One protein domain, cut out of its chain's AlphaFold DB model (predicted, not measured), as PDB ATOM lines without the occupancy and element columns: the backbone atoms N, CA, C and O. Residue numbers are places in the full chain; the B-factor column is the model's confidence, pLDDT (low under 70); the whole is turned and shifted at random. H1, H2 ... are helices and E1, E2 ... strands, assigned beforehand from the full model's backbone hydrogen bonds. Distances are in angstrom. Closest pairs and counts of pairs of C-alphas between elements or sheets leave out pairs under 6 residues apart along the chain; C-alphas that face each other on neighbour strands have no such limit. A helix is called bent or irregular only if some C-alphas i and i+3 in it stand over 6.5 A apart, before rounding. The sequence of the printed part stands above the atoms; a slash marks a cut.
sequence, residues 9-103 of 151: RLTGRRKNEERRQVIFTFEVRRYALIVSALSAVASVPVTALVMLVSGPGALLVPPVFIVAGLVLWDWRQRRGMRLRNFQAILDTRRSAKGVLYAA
ATOM      1  N   ARG A   9     162.658 178.420 203.841       47.31
ATOM      2  CA  ARG A   9     161.936 177.224 204.324       47.31
ATOM      3  C   ARG A   9     160.761 177.556 205.254       47.31
ATOM      4  O   ARG A   9     159.837 176.753 205.350       47.31
ATOM      5  N   LEU A  10     160.769 178.725 205.900       52.06
ATOM      6  CA  LEU A  10     159.690 179.219 206.766       52.06
ATOM      7  C   LEU A  10     158.641 180.031 205.994       52.06
ATOM      8  O   LEU A  10     157.459 179.997 206.334       52.06
ATOM      9  N   THR A  11     159.023 180.696 204.903       53.56
ATOM     10  CA  THR A  11     158.114 181.427 204.012       53.56
ATOM     11  C   THR A  11     157.387 180.474 203.061       53.56
ATOM     12  O   THR A  11     157.591 180.547 201.859       53.56
ATOM     13  N   GLY A  12     156.586 179.547 203.601       51.12
ATOM     14  CA  GLY A  12     155.351 178.935 203.064       51.12
ATOM     15  C   GLY A  12     155.193 178.482 201.597       51.12
ATOM     16  O   GLY A  12     154.154 177.903 201.285       51.12
ATOM     17  N   ARG A  13     156.147 178.703 200.689       52.69
ATOM     18  CA  ARG A  13     155.997 178.515 199.240       52.69
ATOM     19  C   ARG A  13     155.839 177.032 198.903       52.69
ATOM     20  O   ARG A  13     154.884 176.669 198.227       52.69
ATOM     21  N   ARG A  14     156.644 176.177 199.544       56.62
ATOM     22  CA  ARG A  14     156.531 174.708 199.471       56.62
ATOM     23  C   ARG A  14     155.225 174.168 200.071       56.62
ATOM     24  O   ARG A  14     154.593 173.281 199.515       56.62
ATOM     25  N   LYS A  15     154.749 174.769 201.169       55.41
ATOM     26  CA  LYS A  15     153.471 174.388 201.808       55.41
ATOM     27  C   LYS A  15     152.252 174.731 200.938       55.41
ATOM     28  O   LYS A  15     151.164 174.200 201.157       55.41
ATOM     29  N   ASN A  16     152.410 175.643 199.979       56.50
ATOM     30  CA  ASN A  16     151.364 175.987 199.024       56.50
ATOM     31  C   ASN A  16     151.395 175.098 197.767       56.50
ATOM     32  O   ASN A  16     150.340 174.890 197.171       56.50
ATOM     33  N   GLU A  17     152.556 174.538 197.407       60.44
ATOM     34  CA  GLU A  17     152.690 173.532 196.339       60.44
ATOM     35  C   GLU A  17     151.907 172.257 196.676       60.44
ATOM     36  O   GLU A  17     151.129 171.791 195.855       60.44
ATOM     37  N   GLU A  18     151.965 171.775 197.922       62.78
ATOM     38  CA  GLU A  18     151.202 170.591 198.372       62.78
ATOM     39  C   GLU A  18     149.669 170.749 198.269       62.78
ATOM     40  O   GLU A  18     148.916 169.770 198.323       62.78
ATOM     41  N   ARG A  19     149.178 171.989 198.142       64.31
ATOM     42  CA  ARG A  19     147.745 172.306 198.039       64.31
ATOM     43  C   ARG A  19     147.241 172.322 196.601       64.31
ATOM     44  O   ARG A  19     146.022 172.384 196.409       64.31
ATOM     45  N   ARG A  20     148.134 172.295 195.612       70.31
ATOM     46  CA  ARG A  20     147.801 172.274 194.186       70.31
ATOM     47  C   ARG A  20     148.155 170.903 193.620       70.31
ATOM     48  O   ARG A  20     149.237 170.386 193.855       70.31
ATOM     49  N   GLN A  21     147.217 170.302 192.907       73.50
ATOM     50  CA  GLN A  21     147.446 169.111 192.105       73.50
ATOM     51  C   GLN A  21     147.303 169.500 190.643       73.50
ATOM     52  O   GLN A  21     146.337 170.156 190.252       73.50
ATOM     53  N   VAL A  22     148.293 169.115 189.851       74.25
ATOM     54  CA  VAL A  22     148.269 169.303 188.406       74.25
ATOM     55  C   VAL A  22     147.547 168.100 187.816       74.25
ATOM     56  O   VAL A  22     148.014 166.971 187.958       74.25
ATOM     57  N   ILE A  23     146.388 168.334 187.206       73.06
ATOM     58  CA  ILE A  23     145.679 167.323 186.418       73.06
ATOM     59  C   ILE A  23     145.802 167.757 184.960       73.06
ATOM     60  O   ILE A  23     145.264 168.797 184.575       73.06
ATOM     61  N   PHE A  24     146.537 166.980 184.162       74.19
ATOM     62  CA  PHE A  24     146.956 167.358 182.808       74.19
ATOM     63  C   PHE A  24     147.685 168.714 182.793       74.19
ATOM     64  O   PHE A  24     148.814 168.805 183.265       74.19
ATOM     65  N   THR A  25     147.028 169.761 182.289       75.62
ATOM     66  CA  THR A  25     147.571 171.121 182.129       75.62
ATOM     67  C   THR A  25     146.968 172.111 183.132       75.62
ATOM     68  O   THR A  25     147.391 173.263 183.200       75.62
ATOM     69  N   PHE A  26     145.967 171.693 183.913       72.25
ATOM     70  CA  PHE A  26     145.249 172.578 184.826       72.25
ATOM     71  C   PHE A  26     145.724 172.387 186.266       72.25
ATOM     72  O   PHE A  26     145.695 171.287 186.824       72.25
ATOM     73  N   GLU A  27     146.134 173.491 186.891       79.31
ATOM     74  CA  GLU A  27     146.416 173.533 188.322       79.31
ATOM     75  C   GLU A  27     145.107 173.618 189.106       79.31
ATOM     76  O   GLU A  27     144.483 174.678 189.208       79.31
ATOM     77  N   VAL A  28     144.697 172.505 189.709       80.50
ATOM     78  CA  VAL A  28     143.490 172.447 190.533       80.50
ATOM     79  C   VAL A  28     143.887 172.377 192.002       80.50
ATOM     80  O   VAL A  28     144.863 171.737 192.392       80.50
ATOM     81  N   ARG A  29     143.137 173.046 192.877       82.31
ATOM     82  CA  ARG A  29     143.363 172.916 194.320       82.31
ATOM     83  C   ARG A  29     142.961 171.505 194.759       82.31
ATOM     84  O   ARG A  29     141.856 171.069 194.457       82.31
ATOM     85  N   ARG A  30     143.812 170.819 195.530       83.69
ATOM     86  CA  ARG A  30     143.588 169.428 195.974       83.69
ATOM     87  C   ARG A  30     142.240 169.239 196.672       83.69
ATOM     88  O   ARG A  30     141.562 168.243 196.454       83.69
ATOM     89  N   TYR A  31     141.817 170.213 197.479       86.31
ATOM     90  CA  TYR A  31     140.505 170.150 198.127       86.31
ATOM     91  C   TYR A  31     139.350 170.248 197.125       86.31
ATOM     92  O   TYR A  31     138.337 169.597 197.331       86.31
ATOM     93  N   ALA A  32     139.487 171.044 196.059       88.56
ATOM     94  CA  ALA A  32     138.429 171.212 195.070       88.56
ATOM     95  C   ALA A  32     138.216 169.899 194.316       88.56
ATOM     96  O   ALA A  32     137.074 169.503 194.135       88.56
ATOM     97  N   LEU A  33     139.308 169.190 194.007       90.00
ATOM     98  CA  LEU A  33     139.283 167.846 193.428       90.00
ATOM     99  C   LEU A  33     138.563 166.851 194.354       90.00
ATOM    100  O   LEU A  33     137.634 166.168 193.930       90.00
ATOM    101  N   ILE A  34     138.951 166.797 195.634       91.56
ATOM    102  CA  ILE A  34     138.333 165.886 196.613       91.56
ATOM    103  C   ILE A  34     136.836 166.180 196.760       91.56
ATOM    104  O   ILE A  34     136.021 165.263 196.702       91.56
ATOM    105  N   VAL A  35     136.465 167.453 196.917       94.25
ATOM    106  CA  VAL A  35     135.062 167.860 197.064       94.25
ATOM    107  C   VAL A  35     134.278 167.549 195.792       94.25
ATOM    108  O   VAL A  35     133.207 166.962 195.892       94.25
ATOM    109  N   SER A  36     134.812 167.844 194.601       93.81
ATOM    110  CA  SER A  36     134.133 167.522 193.341       93.81
ATOM    111  C   SER A  36     133.951 166.018 193.143       93.81
ATOM    112  O   SER A  36     132.890 165.596 192.695       93.81
ATOM    113  N   ALA A  37     134.944 165.205 193.516       94.62
ATOM    114  CA  ALA A  37     134.852 163.750 193.424       94.62
ATOM    115  C   ALA A  37     133.784 163.196 194.378       94.62
ATOM    116  O   ALA A  37     132.931 162.414 193.963       94.62
ATOM    117  N   LEU A  38     133.770 163.652 195.635       96.69
ATOM    118  CA  LEU A  38     132.746 163.262 196.608       96.69
ATOM    119  C   LEU A  38     131.345 163.709 196.174       96.69
ATOM    120  O   LEU A  38     130.398 162.935 196.286       96.69
ATOM    121  N   SER A  39     131.211 164.923 195.638       96.31
ATOM    122  CA  SER A  39     129.949 165.425 195.094       96.31
ATOM    123  C   SER A  39     129.464 164.613 193.898       96.31
ATOM    124  O   SER A  39     128.274 164.321 193.816       96.31
ATOM    125  N   ALA A  40     130.366 164.212 192.998       95.75
ATOM    126  CA  ALA A  40     130.022 163.356 191.869       95.75
ATOM    127  C   ALA A  40     129.498 161.994 192.351       95.75
ATOM    128  O   ALA A  40     128.429 161.568 191.922       95.75
ATOM    129  N   VAL A  41     130.177 161.356 193.310       96.88
ATOM    130  CA  VAL A  41     129.726 160.083 193.902       96.88
ATOM    131  C   VAL A  41     128.375 160.242 194.609       96.88
ATOM    132  O   VAL A  41     127.470 159.436 194.399       96.88
ATOM    133  N   ALA A  42     128.192 161.309 195.389       96.12
ATOM    134  CA  ALA A  42     126.932 161.597 196.072       96.12
ATOM    135  C   ALA A  42     125.768 161.880 195.103       96.12
ATOM    136  O   ALA A  42     124.611 161.648 195.447       96.12
ATOM    137  N   SER A  43     126.063 162.355 193.889       96.62
ATOM    138  CA  SER A  43     125.048 162.629 192.868       96.62
ATOM    139  C   SER A  43     124.478 161.368 192.212       96.62
ATOM    140  O   SER A  43     123.374 161.424 191.678       96.62
ATOM    141  N   VAL A  44     125.178 160.229 192.267       95.25
ATOM    142  CA  VAL A  44     124.782 158.975 191.597       95.25
ATOM    143  C   VAL A  44     123.383 158.483 192.000       95.25
ATOM    144  O   VAL A  44     122.557 158.309 191.101       95.25
ATOM    145  N   PRO A  45     123.049 158.295 193.296       95.25
ATOM    146  CA  PRO A  45     121.719 157.811 193.680       95.25
ATOM    147  C   PRO A  45     120.606 158.792 193.292       95.25
ATOM    148  O   PRO A  45     119.527 158.379 192.873       95.25
ATOM    149  N   VAL A  46     120.874 160.097 193.377       94.94
ATOM    150  CA  VAL A  46     119.904 161.135 193.005       94.94
ATOM    151  C   VAL A  46     119.690 161.154 191.495       94.94
ATOM    152  O   VAL A  46     118.557 161.229 191.036       94.94
ATOM    153  N   THR A  47     120.764 161.011 190.720       95.44
ATOM    154  CA  THR A  47     120.699 160.921 189.259       95.44
ATOM    155  C   THR A  47     119.893 159.698 188.832       95.44
ATOM    156  O   THR A  47     119.037 159.826 187.966       95.44
ATOM    157  N   ALA A  48     120.088 158.540 189.476       93.88
ATOM    158  CA  ALA A  48     119.317 157.327 189.193       93.88
ATOM    159  C   ALA A  48     117.808 157.516 189.441       93.88
ATOM    160  O   ALA A  48     116.993 157.112 188.613       93.88
ATOM    161  N   LEU A  49     117.431 158.186 190.537       93.94
ATOM    162  CA  LEU A  49     116.031 158.510 190.829       93.94
ATOM    163  C   LEU A  49     115.441 159.513 189.830       93.94
ATOM    164  O   LEU A  49     114.335 159.314 189.335       93.94
ATOM    165  N   VAL A  50     116.173 160.581 189.506       93.56
ATOM    166  CA  VAL A  50     115.704 161.607 188.560       93.56
ATOM    167  C   VAL A  50     115.605 161.044 187.141       93.56
ATOM    168  O   VAL A  50     114.694 161.421 186.406       93.56
ATOM    169  N   MET A  51     116.478 160.104 186.771       93.44
ATOM    170  CA  MET A  51     116.442 159.422 185.472       93.44
ATOM    171  C   MET A  51     115.126 158.668 185.272       93.44
ATOM    172  O   MET A  51     114.588 158.674 184.169       93.44
ATOM    173  N   LEU A  52     114.571 158.081 186.337       92.44
ATOM    174  CA  LEU A  52     113.299 157.359 186.280       92.44
ATOM    175  C   LEU A  52     112.104 158.279 185.973       92.44
ATOM    176  O   LEU A  52     111.152 157.847 185.332       92.44
ATOM    177  N   VAL A  53     112.148 159.537 186.423       93.38
ATOM    178  CA  VAL A  53     111.016 160.478 186.322       93.38
ATOM    179  C   VAL A  53     111.148 161.414 185.121       93.38
ATOM    180  O   VAL A  53     110.181 161.661 184.409       93.38
ATOM    181  N   SER A  54     112.342 161.967 184.908       90.44
ATOM    182  CA  SER A  54     112.601 163.054 183.955       90.44
ATOM    183  C   SER A  54     113.422 162.600 182.741       90.44
ATOM    184  O   SER A  54     113.635 163.377 181.809       90.44
ATOM    185  N   GLY A  55     113.889 161.345 182.733       89.94
ATOM    186  CA  GLY A  55     114.678 160.783 181.642       89.94
ATOM    187  C   GLY A  55     115.976 161.573 181.411       89.94
ATOM    188  O   GLY A  55     116.727 161.789 182.367       89.94
ATOM    189  N   PRO A  56     116.258 162.050 180.180       91.31
ATOM    190  CA  PRO A  56     117.521 162.715 179.835       91.31
ATOM    191  C   PRO A  56     117.876 163.933 180.701       91.31
ATOM    192  O   PRO A  56     119.056 164.252 180.850       91.31
ATOM    193  N   GLY A  57     116.883 164.600 181.306       90.00
ATOM    194  CA  GLY A  57     117.105 165.740 182.202       90.00
ATOM    195  C   GLY A  57     117.968 165.406 183.426       90.00
ATOM    196  O   GLY A  57     118.632 166.286 183.977       90.00
ATOM    197  N   ALA A  58     118.045 164.129 183.813       92.25
ATOM    198  CA  ALA A  58     118.874 163.668 184.922       92.25
ATOM    199  C   ALA A  58     120.377 163.905 184.709       92.25
ATOM    200  O   ALA A  58     121.120 164.026 185.681       92.25
ATOM    201  N   LEU A  59     120.837 164.054 183.462       93.19
ATOM    202  CA  LEU A  59     122.244 164.332 183.153       93.19
ATOM    203  C   LEU A  59     122.728 165.689 183.695       93.19
ATOM    204  O   LEU A  59     123.933 165.905 183.821       93.19
ATOM    205  N   LEU A  60     121.811 166.589 184.068       94.88
ATOM    206  CA  LEU A  60     122.141 167.856 184.723       94.88
ATOM    207  C   LEU A  60     122.360 167.720 186.238       94.88
ATOM    208  O   LEU A  60     122.894 168.635 186.862       94.88
ATOM    209  N   VAL A  61     121.995 166.592 186.853       95.12
ATOM    210  CA  VAL A  61     122.123 166.398 188.306       95.12
ATOM    211  C   VAL A  61     123.592 166.391 188.764       95.12
ATOM    212  O   VAL A  61     123.910 167.138 189.695       95.12
ATOM    213  N   PRO A  62     124.525 165.653 188.126       95.44
ATOM    214  CA  PRO A  62     125.930 165.652 188.537       95.44
ATOM    215  C   PRO A  62     126.611 167.034 188.547       95.44
ATOM    216  O   PRO A  62     127.206 167.378 189.576       95.44
ATOM    217  N   PRO A  63     126.533 167.876 187.491       96.62
ATOM    218  CA  PRO A  63     127.169 169.193 187.528       96.62
ATOM    219  C   PRO A  63     126.561 170.100 188.605       96.62
ATOM    220  O   PRO A  63     127.303 170.817 189.279       96.62
ATOM    221  N   VAL A  64     125.246 170.023 188.845       96.69
ATOM    222  CA  VAL A  64     124.585 170.774 189.927       96.69
ATOM    223  C   VAL A  64     125.126 170.356 191.297       96.69
ATOM    224  O   VAL A  64     125.460 171.215 192.114       96.69
ATOM    225  N   PHE A  65     125.289 169.053 191.540       97.19
ATOM    226  CA  PHE A  65     125.849 168.537 192.793       97.19
ATOM    227  C   PHE A  65     127.298 168.970 193.026       97.19
ATOM    228  O   PHE A  65     127.667 169.302 194.155       97.19
ATOM    229  N   ILE A  66     128.123 168.993 191.976       96.19
ATOM    230  CA  ILE A  66     129.517 169.446 192.062       96.19
ATOM    231  C   ILE A  66     129.575 170.928 192.439       96.19
ATOM    232  O   ILE A  66     130.288 171.298 193.376       96.19
ATOM    233  N   VAL A  67     128.796 171.777 191.760       96.62
ATOM    234  CA  VAL A  67     128.734 173.214 192.067       96.62
ATOM    235  C   VAL A  67     128.230 173.437 193.492       96.62
ATOM    236  O   VAL A  67     128.857 174.175 194.254       96.62
ATOM    237  N   ALA A  68     127.151 172.759 193.888       96.38
ATOM    238  CA  ALA A  68     126.596 172.859 195.233       96.38
ATOM    239  C   ALA A  68     127.611 172.438 196.311       96.38
ATOM    240  O   ALA A  68     127.775 173.138 197.311       96.38
ATOM    241  N   GLY A  69     128.340 171.340 196.091       95.50
ATOM    242  CA  GLY A  69     129.374 170.869 197.011       95.50
ATOM    243  C   GLY A  69     130.524 171.860 197.179       95.50
ATOM    244  O   GLY A  69     130.928 172.152 198.306       95.50
ATOM    245  N   LEU A  70     131.014 172.434 196.076       94.75
ATOM    246  CA  LEU A  70     132.073 173.446 196.110       94.75
ATOM    247  C   LEU A  70     131.621 174.720 196.831       94.75
ATOM    248  O   LEU A  70     132.343 175.222 197.692       94.75
ATOM    249  N   VAL A  71     130.416 175.214 196.534       95.19
ATOM    250  CA  VAL A  71     129.847 176.405 197.186       95.19
ATOM    251  C   VAL A  71     129.669 176.174 198.686       95.19
ATOM    252  O   VAL A  71     130.066 177.018 199.493       95.19
ATOM    253  N   LEU A  72     129.113 175.024 199.078       94.88
ATOM    254  CA  LEU A  72     128.907 174.671 200.480       94.88
ATOM    255  C   LEU A  72     130.237 174.592 201.234       94.88
ATOM    256  O   LEU A  72     130.361 175.112 202.350       94.88
ATOM    257  N   TRP A  73     131.245 173.976 200.616       92.88
ATOM    258  CA  TRP A  73     132.578 173.872 201.191       92.88
ATOM    259  C   TRP A  73     133.228 175.246 201.364       92.88
ATOM    260  O   TRP A  73     133.667 175.588 202.464       92.88
ATOM    261  N   ASP A  74     133.231 176.071 200.318       90.06
ATOM    262  CA  ASP A  74     133.798 177.418 200.361       90.06
ATOM    263  C   ASP A  74     133.100 178.296 201.402       90.06
ATOM    264  O   ASP A  74     133.754 179.039 202.142       90.06
ATOM    265  N   TRP A  75     131.778 178.191 201.516       88.62
ATOM    266  CA  TRP A  75     131.024 178.913 202.532       88.62
ATOM    267  C   TRP A  75     131.410 178.484 203.950       88.62
ATOM    268  O   TRP A  75     131.638 179.339 204.817       88.62
ATOM    269  N   ARG A  76     131.576 177.175 204.182       88.25
ATOM    270  CA  ARG A  76     132.041 176.635 205.467       88.25
ATOM    271  C   ARG A  76     133.444 177.134 205.817       88.25
ATOM    272  O   ARG A  76     133.668 177.555 206.952       88.25
ATOM    273  N   GLN A  77     134.365 177.166 204.855       83.94
ATOM    274  CA  GLN A  77     135.724 177.680 205.062       83.94
ATOM    275  C   GLN A  77     135.732 179.186 205.368       83.94
ATOM    276  O   GLN A  77     136.415 179.644 206.289       83.94
ATOM    277  N   ARG A  78     134.927 179.974 204.644       81.19
ATOM    278  CA  ARG A  78     134.813 181.429 204.856       81.19
ATOM    279  C   ARG A  78     134.296 181.778 206.248       81.19
ATOM    280  O   ARG A  78     134.782 182.745 206.832       81.19
ATOM    281  N   ARG A  79     133.363 180.999 206.806       78.19
ATOM    282  CA  ARG A  79     132.885 181.192 208.188       78.19
ATOM    283  C   ARG A  79     134.025 181.092 209.211       78.19
ATOM    284  O   ARG A  79     134.135 181.970 210.060       78.19
ATOM    285  N   GLY A  80     134.915 180.104 209.081       72.56
ATOM    286  CA  GLY A  80     136.078 179.958 209.969       72.56
ATOM    287  C   GLY A  80     137.114 181.081 209.817       72.56
ATOM    288  O   GLY A  80     137.623 181.603 210.808       72.56
ATOM    289  N   MET A  81     137.386 181.518 208.583       72.75
ATOM    290  CA  MET A  81     138.334 182.615 208.325       72.75
ATOM    291  C   MET A  81     137.866 183.959 208.892       72.75
ATOM    292  O   MET A  81     138.691 184.745 209.353       72.75
ATOM    293  N   ARG A  82     136.554 184.226 208.893       78.12
ATOM    294  CA  ARG A  82     135.991 185.466 209.451       78.12
ATOM    295  C   ARG A  82     136.315 185.626 210.934       78.12
ATOM    296  O   ARG A  82     136.670 186.726 211.340       78.12
ATOM    297  N   LEU A  83     136.269 184.541 211.710       79.69
ATOM    298  CA  LEU A  83     136.626 184.575 213.130       79.69
ATOM    299  C   LEU A  83     138.107 184.911 213.331       79.69
ATOM    300  O   LEU A  83     138.435 185.775 214.138       79.69
ATOM    301  N   ARG A  84     139.001 184.293 212.552       75.88
ATOM    302  CA  ARG A  84     140.442 184.567 212.647       75.88
ATOM    303  C   ARG A  84     140.793 185.991 212.216       75.88
ATOM    304  O   ARG A  84     141.620 186.634 212.849       75.88
ATOM    305  N   ASN A  85     140.150 186.500 211.167       77.44
ATOM    306  CA  ASN A  85     140.332 187.883 210.723       77.44
ATOM    307  C   ASN A  85     139.795 188.878 211.757       77.44
ATOM    308  O   ASN A  85     140.435 189.890 212.022       77.44
ATOM    309  N   PHE A  86     138.652 188.576 212.375       78.62
ATOM    310  CA  PHE A  86     138.110 189.381 213.465       78.62
ATOM    311  C   PHE A  86     139.058 189.413 214.672       78.62
ATOM    312  O   PHE A  86     139.352 190.491 215.184       78.62
ATOM    313  N   GLN A  87     139.606 188.262 215.071       81.19
ATOM    314  CA  GLN A  87     140.635 188.184 216.111       81.19
ATOM    315  C   GLN A  87     141.884 188.988 215.738       81.19
ATOM    316  O   GLN A  87     142.365 189.745 216.564       81.19
ATOM    317  N   ALA A  88     142.352 188.926 214.488       79.75
ATOM    318  CA  ALA A  88     143.499 189.717 214.037       79.75
ATOM    319  C   ALA A  88     143.244 191.238 214.111       79.75
ATOM    320  O   ALA A  88     144.127 192.001 214.506       79.75
ATOM    321  N   ILE A  89     142.030 191.691 213.779       80.25
ATOM    322  CA  ILE A  89     141.633 193.101 213.926       80.25
ATOM    323  C   ILE A  89     141.601 193.498 215.407       80.25
ATOM    324  O   ILE A  89     142.096 194.568 215.767       80.25
ATOM    325  N   LEU A  90     141.043 192.650 216.277       81.88
ATOM    326  CA  LEU A  90     141.033 192.891 217.721       81.88
ATOM    327  C   LEU A  90     142.446 192.917 218.310       81.88
ATOM    328  O   LEU A  90     142.750 193.826 219.079       81.88
ATOM    329  N   ASP A  91     143.305 191.980 217.916       77.81
ATOM    330  CA  ASP A  91     144.705 191.904 218.337       77.81
ATOM    331  C   ASP A  91     145.456 193.173 217.912       77.81
ATOM    332  O   ASP A  91     146.167 193.751 218.728       77.81
ATOM    333  N   THR A  92     145.212 193.691 216.701       75.00
ATOM    334  CA  THR A  92     145.796 194.960 216.215       75.00
ATOM    335  C   THR A  92     145.335 196.166 217.040       75.00
ATOM    336  O   THR A  92     146.119 197.050 217.378       75.00
ATOM    337  N   ARG A  93     144.048 196.219 217.407       76.31
ATOM    338  CA  ARG A  93     143.514 197.302 218.252       76.31
ATOM    339  C   ARG A  93     144.031 197.229 219.686       76.31
ATOM    340  O   ARG A  93     144.223 198.265 220.318       76.31
ATOM    341  N   ARG A  94     144.218 196.022 220.221       72.88
ATOM    342  CA  ARG A  94     144.745 195.814 221.574       72.88
ATOM    343  C   ARG A  94     146.259 196.034 221.632       72.88
ATOM    344  O   ARG A  94     146.731 196.577 222.625       72.88
ATOM    345  N   SER A  95     146.995 195.716 220.567       69.12
ATOM    346  CA  SER A  95     148.445 195.931 220.489       69.12
ATOM    347  C   SER A  95     148.870 197.381 220.346       69.12
ATOM    348  O   SER A  95     149.948 197.734 220.822       69.12
ATOM    349  N   ALA A  96     147.989 198.251 219.848       67.00
ATOM    350  CA  ALA A  96     148.176 199.699 219.924       67.00
ATOM    351  C   ALA A  96     148.379 200.216 221.369       67.00
ATOM    352  O   ALA A  96     148.882 201.317 221.558       67.00
ATOM    353  N   LYS A  97     148.032 199.421 222.396       70.25
ATOM    354  CA  LYS A  97     148.246 199.729 223.821       70.25
ATOM    355  C   LYS A  97     149.565 199.176 224.391       70.25
ATOM    356  O   LYS A  97     149.703 199.087 225.605       70.25
ATOM    357  N   GLY A  98     150.513 198.768 223.543       69.81
ATOM    358  CA  GLY A  98     151.844 198.300 223.960       69.81
ATOM    359  C   GLY A  98     151.936 196.817 224.343       69.81
ATOM    360  O   GLY A  98     152.993 196.373 224.784       69.81
ATOM    361  N   VAL A  99     150.869 196.032 224.156       68.06
ATOM    362  CA  VAL A  99     150.846 194.585 224.443       68.06
ATOM    363  C   VAL A  99     150.622 193.810 223.149       68.06
ATOM    364  O   VAL A  99     149.547 193.878 222.565       68.06
ATOM    365  N   LEU A 100     151.616 193.058 222.678       66.25
ATOM    366  CA  LEU A 100     151.448 192.221 221.486       66.25
ATOM    367  C   LEU A 100     150.555 191.015 221.806       66.25
ATOM    368  O   LEU A 100     150.847 190.237 222.712       66.25
ATOM    369  N   TYR A 101     149.481 190.856 221.035       66.44
ATOM    370  CA  TYR A 101     148.596 189.695 221.101       66.44
ATOM    371  C   TYR A 101     148.833 188.800 219.886       66.44
ATOM    372  O   TYR A 101     148.936 189.290 218.760       66.44
ATOM    373  N   ALA A 102     148.906 187.489 220.113       70.44
ATOM    374  CA  ALA A 102     148.875 186.484 219.060       70.44
ATOM    375  C   ALA A 102     147.748 185.495 219.345       70.44
ATOM    376  O   ALA A 102     147.732 184.839 220.388       70.44
ATOM    377  N   ALA A 103     146.803 185.396 218.408       68.69
ATOM    378  CA  ALA A 103     145.624 184.540 218.536       68.69
ATOM    379  C   ALA A 103     144.827 184.815 219.830       68.69
ATOM    380  O   ALA A 103     144.350 183.889 220.484       68.69
TER     381      ALA A 103
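AT A GLANCE: This is residues 9 to 103 of the 151 residues of an uncharacterized protein of Microbacterium sp (UniProt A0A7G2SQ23). One long bent helix, H2, makes a narrow V of unequal arms, H2a and the longer H2b, with the bend at residues 54 and 55. At the beginning of H2a is a small strand hairpin, E1 and E2, with the short helix H1 before it, while residues 96 to 103 fold back beside the far end of H2b. The printed part has 95 residues, in the order H1, E1, E2, H2, with one antiparallel sheet, E1 - E2; the class is mostly helix. It is an extended rod, radius of gyration of the C-alphas 20.6 A, spanning 68 by 29 by 15 A.

IN THESE COORDINATES: Begin at C-alpha 13, (155.997, 178.515, 199.240), where H1, residues 13 to 17, begins. Next come E1, residues 20 to 23, and E2, residues 26 to 29. H2, residues 30 to 95, was assigned as one helix by its hydrogen bonds but is bent: C-alphas 53 and 56 are 9.5 A apart. H2a, residues 30 to 53, runs 35.1 A; H2b, residues 56 to 95, runs 60.9 A to C-alpha 95 at (148.445, 195.931, 220.489). Both arms are irregular: C-alphas 42 and 45 are 6.9 A apart, C-alphas 59 and 62 6.7 A.

HOW THE PARTS SIT: H1 is apart from E2, H2a and H2b. In the hairpin E1 and E2, find N 21 and O 28 at 2.8 A, within hydrogen-bond range. H2a has a kink of 41 degrees near residue 45. H2b touches H2a with residues 57 to 73 alone, closest at the C-alphas of Met 51 and Ala 58, 4.9 A. They run opposite ways at 36 degrees, only just a steep tilt. Every O i to N i+4 pair is within range in H1, 16 of 20 in H2a and 30 of 36 in H2b.

THE WHOLE: The C-alphas farthest apart, of Leu 52 and Gly 98, are 67.7 A apart. The printed part has no cut, and its three links are tight. Look for pLDDT under 70 at residues 9 to 19, 95 to 96, 98 to 101 and 103.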